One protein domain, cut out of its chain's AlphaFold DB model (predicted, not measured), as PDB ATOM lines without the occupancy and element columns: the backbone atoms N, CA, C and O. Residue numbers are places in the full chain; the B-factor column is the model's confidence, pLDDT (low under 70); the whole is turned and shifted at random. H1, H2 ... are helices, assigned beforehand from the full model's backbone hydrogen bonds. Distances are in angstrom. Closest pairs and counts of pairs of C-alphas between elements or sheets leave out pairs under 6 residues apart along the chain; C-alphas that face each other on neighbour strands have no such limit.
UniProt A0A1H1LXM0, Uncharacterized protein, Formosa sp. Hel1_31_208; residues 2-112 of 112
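What this domain is: This is residues 2 to 112 of the 112 residues of an uncharacterized protein of Formosa sp. Hel1_31_208 (UniProt A0A1H1LXM0). H1 and H5 meet as a V, the helical hairpin of H2 and H3 stands beside it with few contacts between, and short H4 lies across the V's open end. The printed part has 111 residues with five named helices, H1 to H5, and no named strand: all helix. It is only just compact, close to loose: radius of gyration of the C-alphas 15.4 A, spans 40 by 32 by 25 A.

Where its parts are: H1, residues 2 to 25, begins at C-alpha 2 (23.711, 35.971, 17.620) and is 34.5 A long. H2, residues 30 to 52, spans 33.0 A; H3, 57 to 74, 25.7 A; H4, 76 to 88, 18.3 A. H5, 91 to 111, spans 30.3 A, ending at C-alpha 111 (31.968, 29.186, 10.773).

How they stand to each other: H1 touches H5 with residues 4 to 11 alone, at a steep tilt of 41 degrees; their closest C-alphas, Gly 8 and Phe 111, are 6.7 A apart. H2 and H3 touch, closest C-alphas Ser 39 and Ser 71 at 4.5 A. H3 and H5 are apart. Every O i to N i+4 pair is within hydrogen-bond range in H1, H3, H4 and H5; in H2, 18 of 19.

The domain as a whole: The printed part has no cut, and its four links are tight. Residues 2 and 107 to 112 have pLDDT under 70.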
ATOM      1  N   SER A   2      24.472  36.932  16.788       69.56
ATOM      2  CA  SER A   2      23.711  35.971  17.620       69.56
ATOM      3  C   SER A   2      23.563  34.579  16.979       69.56
ATOM      4  O   SER A   2      23.903  33.578  17.601       69.56
ATOM      5  N   TYR A   3      23.131  34.497  15.716       75.19
ATOM      6  CA  TYR A   3      22.935  33.213  15.019       75.19
ATOM      7  C   TYR A   3      24.236  32.437  14.783       75.19
ATOM      8  O   TYR A   3      24.278  31.227  14.974       75.19
ATOM      9  N   THR A   4      25.319  33.133  14.438       72.88
ATOM     10  CA  THR A   4      26.660  32.551  14.263       72.88
ATOM     11  C   THR A   4      27.177  31.919  15.554       72.88
ATOM     12  O   THR A   4      27.711  30.816  15.530       72.88
ATOM     13  N   PHE A   5      26.949  32.573  16.696       73.69
ATOM     14  CA  PHE A   5      27.326  32.048  18.006       73.69
ATOM     15  C   PHE A   5      26.511  30.800  18.387       73.69
ATOM     16  O   PHE A   5      27.075  29.800  18.827       73.69
ATOM     17  N   ILE A   6      25.194  30.819  18.144       79.69
ATOM     18  CA  ILE A   6      24.302  29.673  18.397       79.69
ATOM     19  C   ILE A   6      24.696  28.461  17.540       79.69
ATOM     20  O   ILE A   6      24.757  27.335  18.044       79.69
ATOM     21  N   ILE A   7      24.994  28.679  16.255       78.69
ATOM     22  CA  ILE A   7      25.407  27.608  15.342       78.69
ATOM     23  C   ILE A   7      26.780  27.058  15.744       78.69
ATOM     24  O   ILE A   7      26.940  25.841  15.829       78.69
ATOM     25  N   GLY A   8      27.738  27.925  16.088       74.44
ATOM     26  CA  GLY A   8      29.056  27.515  16.581       74.44
ATOM     27  C   GLY A   8      28.974  26.643  17.839       74.44
ATOM     28  O   GLY A   8      29.553  25.557  17.878       74.44
ATOM     29  N   ILE A   9      28.178  27.047  18.838       80.31
ATOM     30  CA  ILE A   9      27.940  26.242  20.051       80.31
ATOM     31  C   ILE A   9      27.301  24.895  19.708       80.31
ATOM     32  O   ILE A   9      27.706  23.866  20.250       80.31
ATOM     33  N   SER A  10      26.327  24.881  18.797       81.56
ATOM     34  CA  SER A  10      25.655  23.647  18.379       81.56
ATOM     35  C   SER A  10      26.634  22.669  17.720       81.56
ATOM     36  O   SER A  10      26.611  21.475  18.022       81.56
ATOM     37  N   LEU A  11      27.547  23.164  16.878       80.69
ATOM     38  CA  LEU A  11      28.588  22.348  16.247       80.69
ATOM     39  C   LEU A  11      29.571  21.781  17.277       80.69
ATOM     40  O   LEU A  11      29.875  20.589  17.236       80.69
ATOM     41  N   ILE A  12      30.007  22.593  18.246       80.56
ATOM     42  CA  ILE A  12      30.867  22.133  19.349       80.56
ATOM     43  C   ILE A  12      30.151  21.057  20.177       80.56
ATOM     44  O   ILE A  12      30.744  20.025  20.493       80.56
ATOM     45  N   ALA A  13      28.868  21.248  20.494       83.06
ATOM     46  CA  ALA A  13      28.074  20.273  21.237       83.06
ATOM     47  C   ALA A  13      27.940  18.941  20.479       83.06
ATOM     48  O   ALA A  13      28.102  17.875  21.075       83.06
ATOM     49  N   ILE A  14      27.713  18.985  19.161       83.56
ATOM     50  CA  ILE A  14      27.659  17.793  18.301       83.56
ATOM     51  C   ILE A  14      29.015  17.078  18.262       83.56
ATOM     52  O   ILE A  14      29.066  15.851  18.386       83.56
ATOM     53  N   LEU A  15      30.115  17.826  18.131       80.69
ATOM     54  CA  LEU A  15      31.473  17.283  18.157       80.69
ATOM     55  C   LEU A  15      31.768  16.581  19.486       80.69
ATOM     56  O   LEU A  15      32.206  15.430  19.489       80.69
ATOM     57  N   LEU A  16      31.469  17.234  20.614       82.62
ATOM     58  CA  LEU A  16      31.630  16.656  21.948       82.62
ATOM     59  C   LEU A  16      30.759  15.413  22.129       82.62
ATOM     60  O   LEU A  16      31.246  14.385  22.600       82.62
ATOM     61  N   TYR A  17      29.494  15.464  21.707       86.25
ATOM     62  CA  TYR A  17      28.599  14.312  21.748       86.25
ATOM     63  C   TYR A  17      29.192  13.126  20.982       86.25
ATOM     64  O   TYR A  17      29.317  12.037  21.540       86.25
ATOM     65  N   LYS A  18      29.636  13.336  19.735       83.12
ATOM     66  CA  LYS A  18      30.259  12.284  18.918       83.12
ATOM     67  C   LYS A  18      31.554  11.763  19.526       83.12
ATOM     68  O   LYS A  18      31.805  10.556  19.477       83.12
ATOM     69  N   PHE A  19      32.340  12.639  20.141       82.69
ATOM     70  CA  PHE A  19      33.560  12.276  20.850       82.69
ATOM     71  C   PHE A  19      33.270  11.342  22.036       82.69
ATOM     72  O   PHE A  19      33.853  10.259  22.136       82.69
ATOM     73  N   PHE A  20      32.311  11.697  22.896       84.25
ATOM     74  CA  PHE A  20      31.894  10.848  24.016       84.25
ATOM     75  C   PHE A  20      31.229   9.547  23.553       84.25
ATOM     76  O   PHE A  20      31.497   8.486  24.122       84.25
ATOM     77  N   GLU A  21      30.406   9.600  22.505       86.06
ATOM     78  CA  GLU A  21      29.766   8.428  21.903       86.06
ATOM     79  C   GLU A  21      30.823   7.439  21.376       86.06
ATOM     80  O   GLU A  21      30.715   6.233  21.594       86.06
ATOM     81  N   CYS A  22      31.887   7.937  20.734       83.94
ATOM     82  CA  CYS A  22      33.028   7.137  20.276       83.94
ATOM     83  C   CYS A  22      33.784   6.488  21.447       83.94
ATOM     84  O   CYS A  22      34.024   5.276  21.438       83.94
ATOM     85  N   ALA A  23      34.095   7.263  22.492       83.25
ATOM     86  CA  ALA A  23      34.775   6.755  23.680       83.25
ATOM     87  C   ALA A  23      33.958   5.663  24.395       83.25
ATOM     88  O   ALA A  23      34.515   4.652  24.830       83.25
ATOM     89  N   ARG A  24      32.632   5.843  24.486       83.88
ATOM     90  CA  ARG A  24      31.714   4.870  25.094       83.88
ATOM     91  C   ARG A  24      31.606   3.597  24.256       83.88
ATOM     92  O   ARG A  24      31.706   2.507  24.811       83.88
ATOM     93  N   ARG A  25      31.444   3.720  22.933       85.00
ATOM     94  CA  ARG A  25      31.319   2.570  22.017       85.00
ATOM     95  C   ARG A  25      32.567   1.697  21.969       85.00
ATOM     96  O   ARG A  25      32.448   0.482  21.867       85.00
ATOM     97  N   ASN A  26      33.749   2.295  22.083       84.56
ATOM     98  CA  ASN A  26      35.009   1.551  22.063       84.56
ATOM     99  C   ASN A  26      35.401   0.941  23.418       84.56
ATOM    100  O   ASN A  26      36.446   0.298  23.495       84.56
ATOM    101  N   ASN A  27      34.584   1.134  24.462       85.00
ATOM    102  CA  ASN A  27      34.804   0.623  25.818       85.00
ATOM    103  C   ASN A  27      36.259   0.815  26.296       85.00
ATOM    104  O   ASN A  27      36.952  -0.128  26.687       85.00
ATOM    105  N   LEU A  28      36.750   2.054  26.163       83.50
ATOM    106  CA  LEU A  28      38.158   2.386  26.373       83.50
ATOM    107  C   LEU A  28      38.576   2.164  27.829       83.50
ATOM    108  O   LEU A  28      37.941   2.669  28.759       83.50
ATOM    109  N   LYS A  29      39.715   1.490  28.035       85.88
ATOM    110  CA  LYS A  29      40.353   1.414  29.361       85.88
ATOM    111  C   LYS A  29      40.803   2.806  29.819       85.88
ATOM    112  O   LYS A  29      41.017   3.693  28.995       85.88
ATOM    113  N   LYS A  30      41.042   3.000  31.124       86.44
ATOM    114  CA  LYS A  30      41.449   4.300  31.709       86.44
ATOM    115  C   LYS A  30      42.597   4.980  30.941       86.44
ATOM    116  O   LYS A  30      42.481   6.150  30.595       86.44
ATOM    117  N   LEU A  31      43.658   4.237  30.608       87.75
ATOM    118  CA  LEU A  31      44.796   4.748  29.830       87.75
ATOM    119  C   LEU A  31      44.409   5.120  28.386       87.75
ATOM    120  O   LEU A  31      44.838   6.148  27.874       87.75
ATOM    121  N   GLU A  32      43.593   4.298  27.727       85.69
ATOM    122  CA  GLU A  32      43.142   4.531  26.347       85.69
ATOM    123  C   GLU A  32      42.214   5.746  26.268       85.69
ATOM    124  O   GLU A  32      42.316   6.541  25.339       85.69
ATOM    125  N   LYS A  33      41.367   5.943  27.286       85.25
ATOM    126  CA  LYS A  33      40.518   7.127  27.428       85.25
ATOM    127  C   LYS A  33      41.357   8.397  27.574       85.25
ATOM    128  O   LYS A  33      41.052   9.386  26.919       85.25
ATOM    129  N   ILE A  34      42.432   8.360  28.370       88.62
ATOM    130  CA  ILE A  34      43.370   9.490  28.494       88.62
ATOM    131  C   ILE A  34      44.024   9.785  27.143       88.62
ATOM    132  O   ILE A  34      43.979  10.924  26.694       88.62
ATOM    133  N   LYS A  35      44.570   8.772  26.456       89.25
ATOM    134  CA  LYS A  35      45.193   8.951  25.130       89.25
ATOM    135  C   LYS A  35      44.220   9.539  24.106       89.25
ATOM    136  O   LYS A  35      44.599  10.431  23.352       89.25
ATOM    137  N   PHE A  36      42.968   9.086  24.118       88.62
ATOM    138  CA  PHE A  36      41.915   9.588  23.241       88.62
ATOM    139  C   PHE A  36      41.553  11.049  23.541       88.62
ATOM    140  O   PHE A  36      41.498  11.864  22.625       88.62
ATOM    141  N   VAL A  37      41.393  11.406  24.821       87.81
ATOM    142  CA  VAL A  37      41.163  12.796  25.263       87.81
ATOM    143  C   VAL A  37      42.331  13.700  24.886       87.81
ATOM    144  O   VAL A  37      42.107  14.757  24.310       87.81
ATOM    145  N   VAL A  38      43.569  13.272  25.140       90.44
ATOM    146  CA  VAL A  38      44.777  14.027  24.776       90.44
ATOM    147  C   VAL A  38      44.860  14.238  23.264       90.44
ATOM    148  O   VAL A  38      45.153  15.346  22.830       90.44
ATOM    149  N   SER A  39      44.527  13.221  22.463       90.62
ATOM    150  CA  SER A  39      44.473  13.338  20.997       90.62
ATOM    151  C   SER A  39      43.439  14.381  20.551       90.62
ATOM    152  O   SER A  39      43.732  15.229  19.714       90.62
ATOM    153  N   GLY A  40      42.240  14.358  21.142       87.25
ATOM    154  CA  GLY A  40      41.201  15.356  20.865       87.25
ATOM    155  C   GLY A  40      41.614  16.774  21.271       87.25
ATOM    156  O   GLY A  40      41.410  17.713  20.505       87.25
ATOM    157  N   LEU A  41      42.245  16.925  22.440       89.56
ATOM    158  CA  LEU A  41      42.755  18.210  22.924       89.56
ATOM    159  C   LEU A  41      43.876  18.765  22.042       89.56
ATOM    160  O   LEU A  41      43.897  19.963  21.802       89.56
ATOM    161  N   LEU A  42      44.772  17.917  21.532       90.44
ATOM    162  CA  LEU A  42      45.833  18.314  20.600       90.44
ATOM    163  C   LEU A  42      45.267  18.925  19.314       90.44
ATOM    164  O   LEU A  42      45.720  19.981  18.880       90.44
ATOM    165  N   ILE A  43      44.249  18.285  18.736       88.12
ATOM    166  CA  ILE A  43      43.572  18.786  17.535       88.12
ATOM    167  C   ILE A  43      42.843  20.100  17.842       88.12
ATOM    168  O   ILE A  43      42.974  21.064  17.093       88.12
ATOM    169  N   ALA A  44      42.113  20.164  18.959       85.19
ATOM    170  CA  ALA A  44      41.405  21.376  19.367       85.19
ATOM    171  C   ALA A  44      42.364  22.549  19.632       85.19
ATOM    172  O   ALA A  44      42.106  23.665  19.189       85.19
ATOM    173  N   ALA A  45      43.484  22.287  20.310       86.00
ATOM    174  CA  ALA A  45      44.521  23.273  20.571       86.00
ATOM    175  C   ALA A  45      45.119  23.796  19.263       86.00
ATOM    176  O   ALA A  45      45.228  25.004  19.119       86.00
ATOM    177  N   PHE A  46      45.418  22.919  18.297       87.44
ATOM    178  CA  PHE A  46      45.932  23.333  16.990       87.44
ATOM    179  C   PHE A  46      44.976  24.252  16.237       87.44
ATOM    180  O   PHE A  46      45.405  25.285  15.733       87.44
ATOM    181  N   ILE A  47      43.688  23.895  16.182       82.12
ATOM    182  CA  ILE A  47      42.665  24.712  15.517       82.12
ATOM    183  C   ILE A  47      42.568  26.080  16.199       82.12
ATOM    184  O   ILE A  47      42.596  27.107  15.524       82.12
ATOM    185  N   ALA A  48      42.532  26.105  17.536       81.44
ATOM    186  CA  ALA A  48      42.497  27.349  18.295       81.44
ATOM    187  C   ALA A  48      43.746  28.203  18.031       81.44
ATOM    188  O   ALA A  48      43.627  29.373  17.685       81.44
ATOM    189  N   THR A  49      44.948  27.630  18.138       82.69
ATOM    190  CA  THR A  49      46.198  28.369  17.919       82.69
ATOM    191  C   THR A  49      46.371  28.808  16.472       82.69
ATOM    192  O   THR A  49      46.881  29.897  16.251       82.69
ATOM    193  N   GLY A  50      45.921  28.016  15.496       77.56
ATOM    194  CA  GLY A  50      45.985  28.355  14.074       77.56
ATOM    195  C   GLY A  50      45.120  29.558  13.694       77.56
ATOM    196  O   GLY A  50      45.463  30.272  12.762       77.56
ATOM    197  N   HIS A  51      44.052  29.833  14.448       72.25
ATOM    198  CA  HIS A  51      43.256  31.049  14.275       72.25
ATOM    199  C   HIS A  51      43.969  32.302  14.827       72.25
ATOM    200  O   HIS A  51      43.781  33.403  14.317       72.25
ATOM    201  N   PHE A  52      44.781  32.167  15.883       78.44
ATOM    202  CA  PHE A  52      45.474  33.305  16.509       78.44
ATOM    203  C   PHE A  52      46.890  33.543  15.976       78.44
ATOM    204  O   PHE A  52      47.399  34.657  16.076       78.44
ATOM    205  N   LEU A  53      47.542  32.511  15.442       78.94
ATOM    206  CA  LEU A  53      48.921  32.562  14.974       78.94
ATOM    207  C   LEU A  53      48.951  32.456  13.451       78.94
ATOM    208  O   LEU A  53      48.609  31.426  12.874       78.94
ATOM    209  N   SER A  54      49.408  33.523  12.800       79.44
ATOM    210  CA  SER A  54      49.625  33.555  11.354       79.44
ATOM    211  C   SER A  54      50.902  32.793  10.995       79.44
ATOM    212  O   SER A  54      51.989  33.364  10.902       79.44
ATOM    213  N   TYR A  55      50.782  31.480  10.833       80.00
ATOM    214  CA  TYR A  55      51.858  30.648  10.305       80.00
ATOM    215  C   TYR A  55      51.953  30.780   8.778       80.00
ATOM    216  O   TYR A  55      50.927  30.940   8.120       80.00
ATOM    217  N   PRO A  56      53.151  30.637   8.184       90.19
ATOM    218  CA  PRO A  56      53.267  30.349   6.758       90.19
ATOM    219  C   PRO A  56      52.517  29.056   6.408       90.19
ATOM    220  O   PRO A  56      52.601  28.083   7.164       90.19
ATOM    221  N   ASP A  57      51.854  29.012   5.249       86.06
ATOM    222  CA  ASP A  57      51.007  27.878   4.840       86.06
ATOM    223  C   ASP A  57      51.729  26.528   4.939       86.06
ATOM    224  O   ASP A  57      51.191  25.551   5.461       86.06
ATOM    225  N   SER A  58      52.986  26.465   4.498       90.31
ATOM    226  CA  SER A  58      53.794  25.243   4.555       90.31
ATOM    227  C   SER A  58      53.991  24.728   5.985       90.31
ATOM    228  O   SER A  58      53.906  23.523   6.226       90.31
ATOM    229  N   LEU A  59      54.209  25.631   6.945       88.38
ATOM    230  CA  LEU A  59      54.377  25.289   8.354       88.38
ATOM    231  C   LEU A  59      53.044  24.879   8.988       88.38
ATOM    232  O   LEU A  59      53.010  23.917   9.754       88.38
ATOM    233  N   TYR A  60      51.948  25.552   8.626       88.69
ATOM    234  CA  TYR A  60      50.603  25.180   9.062       88.69
ATOM    235  C   TYR A  60      50.281  23.730   8.676       88.69
ATOM    236  O   TYR A  60      49.960  22.912   9.541       88.69
ATOM    237  N   TRP A  61      50.441  23.380   7.397       88.50
ATOM    238  CA  TRP A  61      50.152  22.032   6.900       88.50
ATOM    239  C   TRP A  61      51.091  20.971   7.476       88.50
ATOM    240  O   TRP A  61      50.657  19.845   7.744       88.50
ATOM    241  N   PHE A  62      52.359  21.321   7.716       92.56
ATOM    242  CA  PHE A  62      53.312  20.438   8.383       92.56
ATOM    243  C   PHE A  62      52.878  20.113   9.820       92.56
ATOM    244  O   PHE A  62      52.780  18.938  10.182       92.56
ATOM    245  N   ILE A  63      52.560  21.134  10.627       89.56
ATOM    246  CA  ILE A  63      52.114  20.949  12.016       89.56
ATOM    247  C   ILE A  63      50.779  20.200  12.051       89.56
ATOM    248  O   ILE A  63      50.632  19.257  12.830       89.56
ATOM    249  N   PHE A  64      49.835  20.552  11.175       89.19
ATOM    250  CA  PHE A  64      48.555  19.854  11.061       89.19
ATOM    251  C   PHE A  64      48.761  18.356  10.806       89.19
ATOM    252  O   PHE A  64      48.238  17.517  11.540       89.19
ATOM    253  N   SER A  65      49.591  18.011   9.820       89.12
ATOM    254  CA  SER A  65      49.889  16.618   9.476       89.12
ATOM    255  C   SER A  65      50.540  15.876  10.645       89.12
ATOM    256  O   SER A  65      50.136  14.757  10.967       89.12
ATOM    257  N   ALA A  66      51.496  16.508  11.331       92.81
ATOM    258  CA  ALA A  66      52.148  15.934  12.504       92.81
ATOM    259  C   ALA A  66      51.147  15.647  13.636       92.81
ATOM    260  O   ALA A  66      51.171  14.566  14.227       92.81
ATOM    261  N   ILE A  67      50.223  16.573  13.903       93.00
ATOM    262  CA  ILE A  67      49.197  16.421  14.942       93.00
ATOM    263  C   ILE A  67      48.198  15.323  14.589       93.00
ATOM    264  O   ILE A  67      47.835  14.531  15.466       93.00
ATOM    265  N   ILE A  68      47.788  15.217  13.323       91.12
ATOM    266  CA  ILE A  68      46.929  14.123  12.860       91.12
ATOM    267  C   ILE A  68      47.636  12.775  13.039       91.12
ATOM    268  O   ILE A  68      47.062  11.862  13.636       91.12
ATOM    269  N   ILE A  69      48.896  12.654  12.607       92.50
ATOM    270  CA  ILE A  69      49.681  11.418  12.751       92.50
ATOM    271  C   ILE A  69      49.837  11.036  14.227       92.50
ATOM    272  O   ILE A  69      49.623   9.875  14.591       92.50
ATOM    273  N   LEU A  70      50.164  11.998  15.093       93.19
ATOM    274  CA  LEU A  70      50.322  11.771  16.529       93.19
ATOM    275  C   LEU A  70      49.002  11.320  17.175       93.19
ATOM    276  O   LEU A  70      48.979  10.346  17.928       93.19
ATOM    277  N   SER A  71      47.896  11.981  16.832       91.06
ATOM    278  CA  SER A  71      46.554  11.677  17.343       91.06
ATOM    279  C   SER A  71      46.084  10.284  16.923       91.06
ATOM    280  O   SER A  71      45.600   9.505  17.749       91.06
ATOM    281  N   VAL A  72      46.286   9.927  15.650       89.25
ATOM    282  CA  VAL A  72      45.987   8.585  15.133       89.25
ATOM    283  C   VAL A  72      46.877   7.540  15.798       89.25
ATOM    284  O   VAL A  72      46.391   6.469  16.146       89.25
ATOM    285  N   SER A  73      48.153   7.841  16.041       90.31
ATOM    286  CA  SER A  73      49.079   6.914  16.700       90.31
ATOM    287  C   SER A  73      48.683   6.650  18.158       90.31
ATOM    288  O   SER A  73      48.568   5.491  18.573       90.31
ATOM    289  N   LEU A  74      48.390   7.711  18.920       88.88
ATOM    290  CA  LEU A  74      47.936   7.647  20.314       88.88
ATOM    291  C   LEU A  74      46.616   6.884  20.465       88.88
ATOM    292  O   LEU A  74      46.438   6.137  21.430       88.88
ATOM    293  N   SER A  75      45.718   7.041  19.492       89.69
ATOM    294  CA  SER A  75      44.375   6.454  19.487       89.69
ATOM    295  C   SER A  75      44.210   5.328  18.459       89.69
ATOM    296  O   SER A  75      43.091   5.010  18.054       89.69
ATOM    297  N   SER A  76      45.305   4.681  18.051       87.31
ATOM    298  CA  SER A  76      45.334   3.744  16.914       87.31
ATOM    299  C   SER A  76      44.378   2.562  17.061       87.31
ATOM    300  O   SER A  76      43.749   2.140  16.092       87.31
ATOM    301  N   LYS A  77      44.205   2.048  18.281       86.00
ATOM    302  CA  LYS A  77      43.224   0.999  18.583       86.00
ATOM    303  C   LYS A  77      41.786   1.470  18.349       86.00
ATOM    304  O   LYS A  77      41.001   0.739  17.751       86.00
ATOM    305  N   VAL A  78      41.462   2.690  18.778       86.81
ATOM    306  CA  VAL A  78      40.143   3.313  18.576       86.81
ATOM    307  C   VAL A  78      39.890   3.506  17.087       86.81
ATOM    308  O   VAL A  78      38.852   3.100  16.577       86.81
ATOM    309  N   PHE A  79      40.889   4.031  16.376       84.94
ATOM    310  CA  PHE A  79      40.823   4.237  14.936       84.94
ATOM    311  C   PHE A  79      40.583   2.924  14.178       84.94
ATOM    312  O   PHE A  79      39.686   2.842  13.346       84.94
ATOM    313  N   ARG A  80      41.325   1.858  14.508       86.69
ATOM    314  CA  ARG A  80      41.140   0.530  13.898       86.69
ATOM    315  C   ARG A  80      39.752  -0.051  14.170       86.69
ATOM    316  O   ARG A  80      39.166  -0.650  13.271       86.69
ATOM    317  N   ASN A  81      39.231   0.103  15.385       87.50
ATOM    318  CA  ASN A  81      37.904  -0.391  15.745       87.50
ATOM    319  C   ASN A  81      36.789   0.364  15.009       87.50
ATOM    320  O   ASN A  81      35.883  -0.263  14.461       87.50
ATOM    321  N   GLU A  82      36.877   1.693  14.941       85.25
ATOM    322  CA  GLU A  82      35.931   2.519  14.188       85.25
ATOM    323  C   GLU A  82      36.009   2.247  12.682       85.25
ATOM    324  O   GLU A  82      34.973   2.150  12.028       85.25
ATOM    325  N   LEU A  83      37.206   2.021  12.134       85.88
ATOM    326  CA  LEU A  83      37.382   1.650  10.729       85.88
ATOM    327  C   LEU A  83      36.754   0.284  10.420       85.88
ATOM    328  O   LEU A  83      36.032   0.150   9.435       85.88
ATOM    329  N   LYS A  84      36.945  -0.717  11.291       87.56
ATOM    330  CA  LYS A  84      36.249  -2.011  11.173       87.56
ATOM    331  C   LYS A  84      34.731  -1.843  11.215       87.56
ATOM    332  O   LYS A  84      34.039  -2.417  10.376       87.56
ATOM    333  N   ARG A  85      34.213  -1.021  12.138       86.81
ATOM    334  CA  ARG A  85      32.776  -0.726  12.220       86.81
ATOM    335  C   ARG A  85      32.277  -0.069  10.938       86.81
ATOM    336  O   ARG A  85      31.270  -0.498  10.385       86.81
ATOM    337  N   TYR A  86      32.988   0.942  10.447       85.69
ATOM    338  CA  TYR A  86      32.630   1.639   9.218       85.69
ATOM    339  C   TYR A  86      32.580   0.681   8.025       85.69
ATOM    340  O   TYR A  86      31.633   0.714   7.244       85.69
ATOM    341  N   LEU A  87      33.545  -0.232   7.917       87.12
ATOM    342  CA  LEU A  87      33.560  -1.246   6.865       87.12
ATOM    343  C   LEU A  87      32.408  -2.254   6.989       87.12
ATOM    344  O   LEU A  87      31.898  -2.682   5.954       87.12
ATOM    345  N   SER A  88      31.959  -2.571   8.209       89.81
ATOM    346  CA  SER A  88      30.804  -3.451   8.448       89.81
ATOM    347  C   SER A  88      29.434  -2.809   8.190       89.81
ATOM    348  O   SER A  88      28.437  -3.522   8.152       89.81
ATOM    349  N   LEU A  89      29.361  -1.486   8.004       87.81
ATOM    350  CA  LEU A  89      28.101  -0.804   7.697       87.81
ATOM    351  C   LEU A  89      27.587  -1.160   6.295       87.81
ATOM    352  O   LEU A  89      28.366  -1.412   5.364       87.81
ATOM    353  N   SER A  90      26.262  -1.104   6.132       90.50
ATOM    354  CA  SER A  90      25.618  -1.224   4.824       90.50
ATOM    355  C   SER A  90      26.045  -0.072   3.899       90.50
ATOM    356  O   SER A  90      26.458   0.994   4.362       90.50
ATOM    357  N   GLN A  91      25.955  -0.255   2.576       87.00
ATOM    358  CA  GLN A  91      26.312   0.810   1.624       87.00
ATOM    359  C   GLN A  91      25.493   2.091   1.840       87.00
ATOM    360  O   GLN A  91      26.048   3.184   1.757       87.00
ATOM    361  N   LYS A  92      24.204   1.962   2.178       89.38
ATOM    362  CA  LYS A  92      23.334   3.110   2.474       89.38
ATOM    363  C   LYS A  92      23.845   3.887   3.689       89.38
ATOM    364  O   LYS A  92      24.010   5.101   3.612       89.38
ATOM    365  N   ASP A  93      24.193   3.185   4.765       85.88
ATOM    366  CA  ASP A  93      24.700   3.817   5.987       85.88
ATOM    367  C   ASP A  93      26.078   4.453   5.778       85.88
ATOM    368  O   ASP A  93      26.351   5.523   6.315       85.88
ATOM    369  N   LYS A  94      26.944   3.840   4.960       86.00
ATOM    370  CA  LYS A  94      28.252   4.412   4.596       86.00
ATOM    371  C   LYS A  94      28.110   5.763   3.901       86.00
ATOM    372  O   LYS A  94      28.844   6.686   4.256       86.00
ATOM    373  N   ILE A  95      27.175   5.870   2.955       85.94
ATOM    374  CA  ILE A  95      26.895   7.108   2.215       85.94
ATOM    375  C   ILE A  95      26.342   8.172   3.161       85.94
ATOM    376  O   ILE A  95      26.866   9.280   3.190       85.94
ATOM    377  N   ILE A  96      25.347   7.832   3.990       84.75
ATOM    378  CA  ILE A  96      24.775   8.771   4.968       84.75
ATOM    379  C   ILE A  96      25.861   9.291   5.912       84.75
ATOM    380  O   ILE A  96      25.946  10.490   6.167       84.75
ATOM    381  N   ASN A  97      26.726   8.403   6.401       84.69
ATOM    382  CA  ASN A  97      27.789   8.772   7.322       84.69
ATOM    383  C   ASN A  97      28.855   9.647   6.634       84.69
ATOM    384  O   ASN A  97      29.316  10.622   7.222       84.69
ATOM    385  N   ALA A  98      29.206   9.358   5.377       81.81
ATOM    386  CA  ALA A  98      30.100  10.205   4.586       81.81
ATOM    387  C   ALA A  98      29.500  11.603   4.362       81.81
ATOM    388  O   ALA A  98      30.159  12.597   4.658       81.81
ATOM    389  N   CYS A  99      28.235  11.684   3.935       79.75
ATOM    390  CA  CYS A  99      27.521  12.952   3.776       79.75
ATOM    391  C   CYS A  99      27.473  13.738   5.088       79.75
ATOM    392  O   CYS A  99      27.727  14.937   5.087       79.75
ATOM    393  N   TYR A 100      27.210  13.068   6.214       82.56
ATOM    394  CA  TYR A 100      27.189  13.698   7.530       82.56
ATOM    395  C   TYR A 100      28.543  14.316   7.903       82.56
ATOM    396  O   TYR A 100      28.588  15.475   8.307       82.56
ATOM    397  N   TYR A 101      29.649  13.582   7.745       79.00
ATOM    398  CA  TYR A 101      30.978  14.108   8.076       79.00
ATOM    399  C   TYR A 101      31.439  15.211   7.120       79.00
ATOM    400  O   TYR A 101      32.052  16.173   7.575       79.00
ATOM    401  N   VAL A 102      31.119  15.112   5.826       79.25
ATOM    402  CA  VAL A 102      31.408  16.172   4.847       79.25
ATOM    403  C   VAL A 102      30.612  17.434   5.170       79.25
ATOM    404  O   VAL A 102      31.183  18.522   5.194       79.25
ATOM    405  N   LEU A 103      29.320  17.298   5.480       74.69
ATOM    406  CA  LEU A 103      28.476  18.421   5.879       74.69
ATOM    407  C   LEU A 103      28.994  19.066   7.170       74.69
ATOM    408  O   LEU A 103      29.058  20.285   7.272       74.69
ATOM    409  N   LEU A 104      29.411  18.253   8.141       74.62
ATOM    410  CA  LEU A 104      29.983  18.731   9.395       74.62
ATOM    411  C   LEU A 104      31.303  19.483   9.167       74.62
ATOM    412  O   LEU A 104      31.497  20.540   9.759       74.62
ATOM    413  N   LEU A 105      32.173  18.989   8.282       73.62
ATOM    414  CA  LEU A 105      33.411  19.671   7.897       73.62
ATOM    415  C   LEU A 105      33.126  21.008   7.200       73.62
ATOM    416  O   LEU A 105      33.738  22.016   7.542       73.62
ATOM    417  N   ALA A 106      32.176  21.027   6.262       72.38
ATOM    418  CA  ALA A 106      31.757  22.244   5.573       72.38
ATOM    419  C   ALA A 106      31.183  23.270   6.558       72.38
ATOM    420  O   ALA A 106      31.559  24.434   6.507       72.38
ATOM    421  N   CYS A 107      30.342  22.839   7.503       69.31
ATOM    422  CA  CYS A 107      29.851  23.702   8.572       69.31
ATOM    423  C   CYS A 107      31.003  24.262   9.414       69.31
ATOM    424  O   CYS A 107      31.048  25.463   9.639       69.31
ATOM    425  N   ILE A 108      31.959  23.436   9.843       69.38
ATOM    426  CA  ILE A 108      33.112  23.927  10.612       69.38
ATOM    427  C   ILE A 108      33.883  24.984   9.810       69.38
ATOM    428  O   ILE A 108      34.111  26.054  10.346       69.38
ATOM    429  N   ASN A 109      34.186  24.737   8.534       67.69
ATOM    430  CA  ASN A 109      34.960  25.649   7.678       67.69
ATOM    431  C   ASN A 109      34.217  26.941   7.276       67.69
ATOM    432  O   ASN A 109      34.828  27.918   6.868       67.69
ATOM    433  N   ILE A 110      32.882  26.949   7.313       69.50
ATOM    434  CA  ILE A 110      32.093  28.169   7.062       69.50
ATOM    435  C   ILE A 110      32.068  29.066   8.309       69.50
ATOM    436  O   ILE A 110      31.926  30.282   8.189       69.50
ATOM    437  N   PHE A 111      32.149  28.474   9.505       62.25
ATOM    438  CA  PHE A 111      31.968  29.186  10.773       62.25
ATOM    439  C   PHE A 111      33.265  29.450  11.554       62.25
ATOM    440  O   PHE A 111      33.244  30.324  12.423       62.25
ATOM    441  N   PHE A 112      34.347  28.723  11.270       58.28
ATOM    442  CA  PHE A 112      35.696  28.894  11.819       58.28
ATOM    443  C   PHE A 112      36.681  29.184  10.694       58.28
ATOM    444  O   PHE A 112      37.591  30.005  10.941       58.28
TER     445      PHE A 112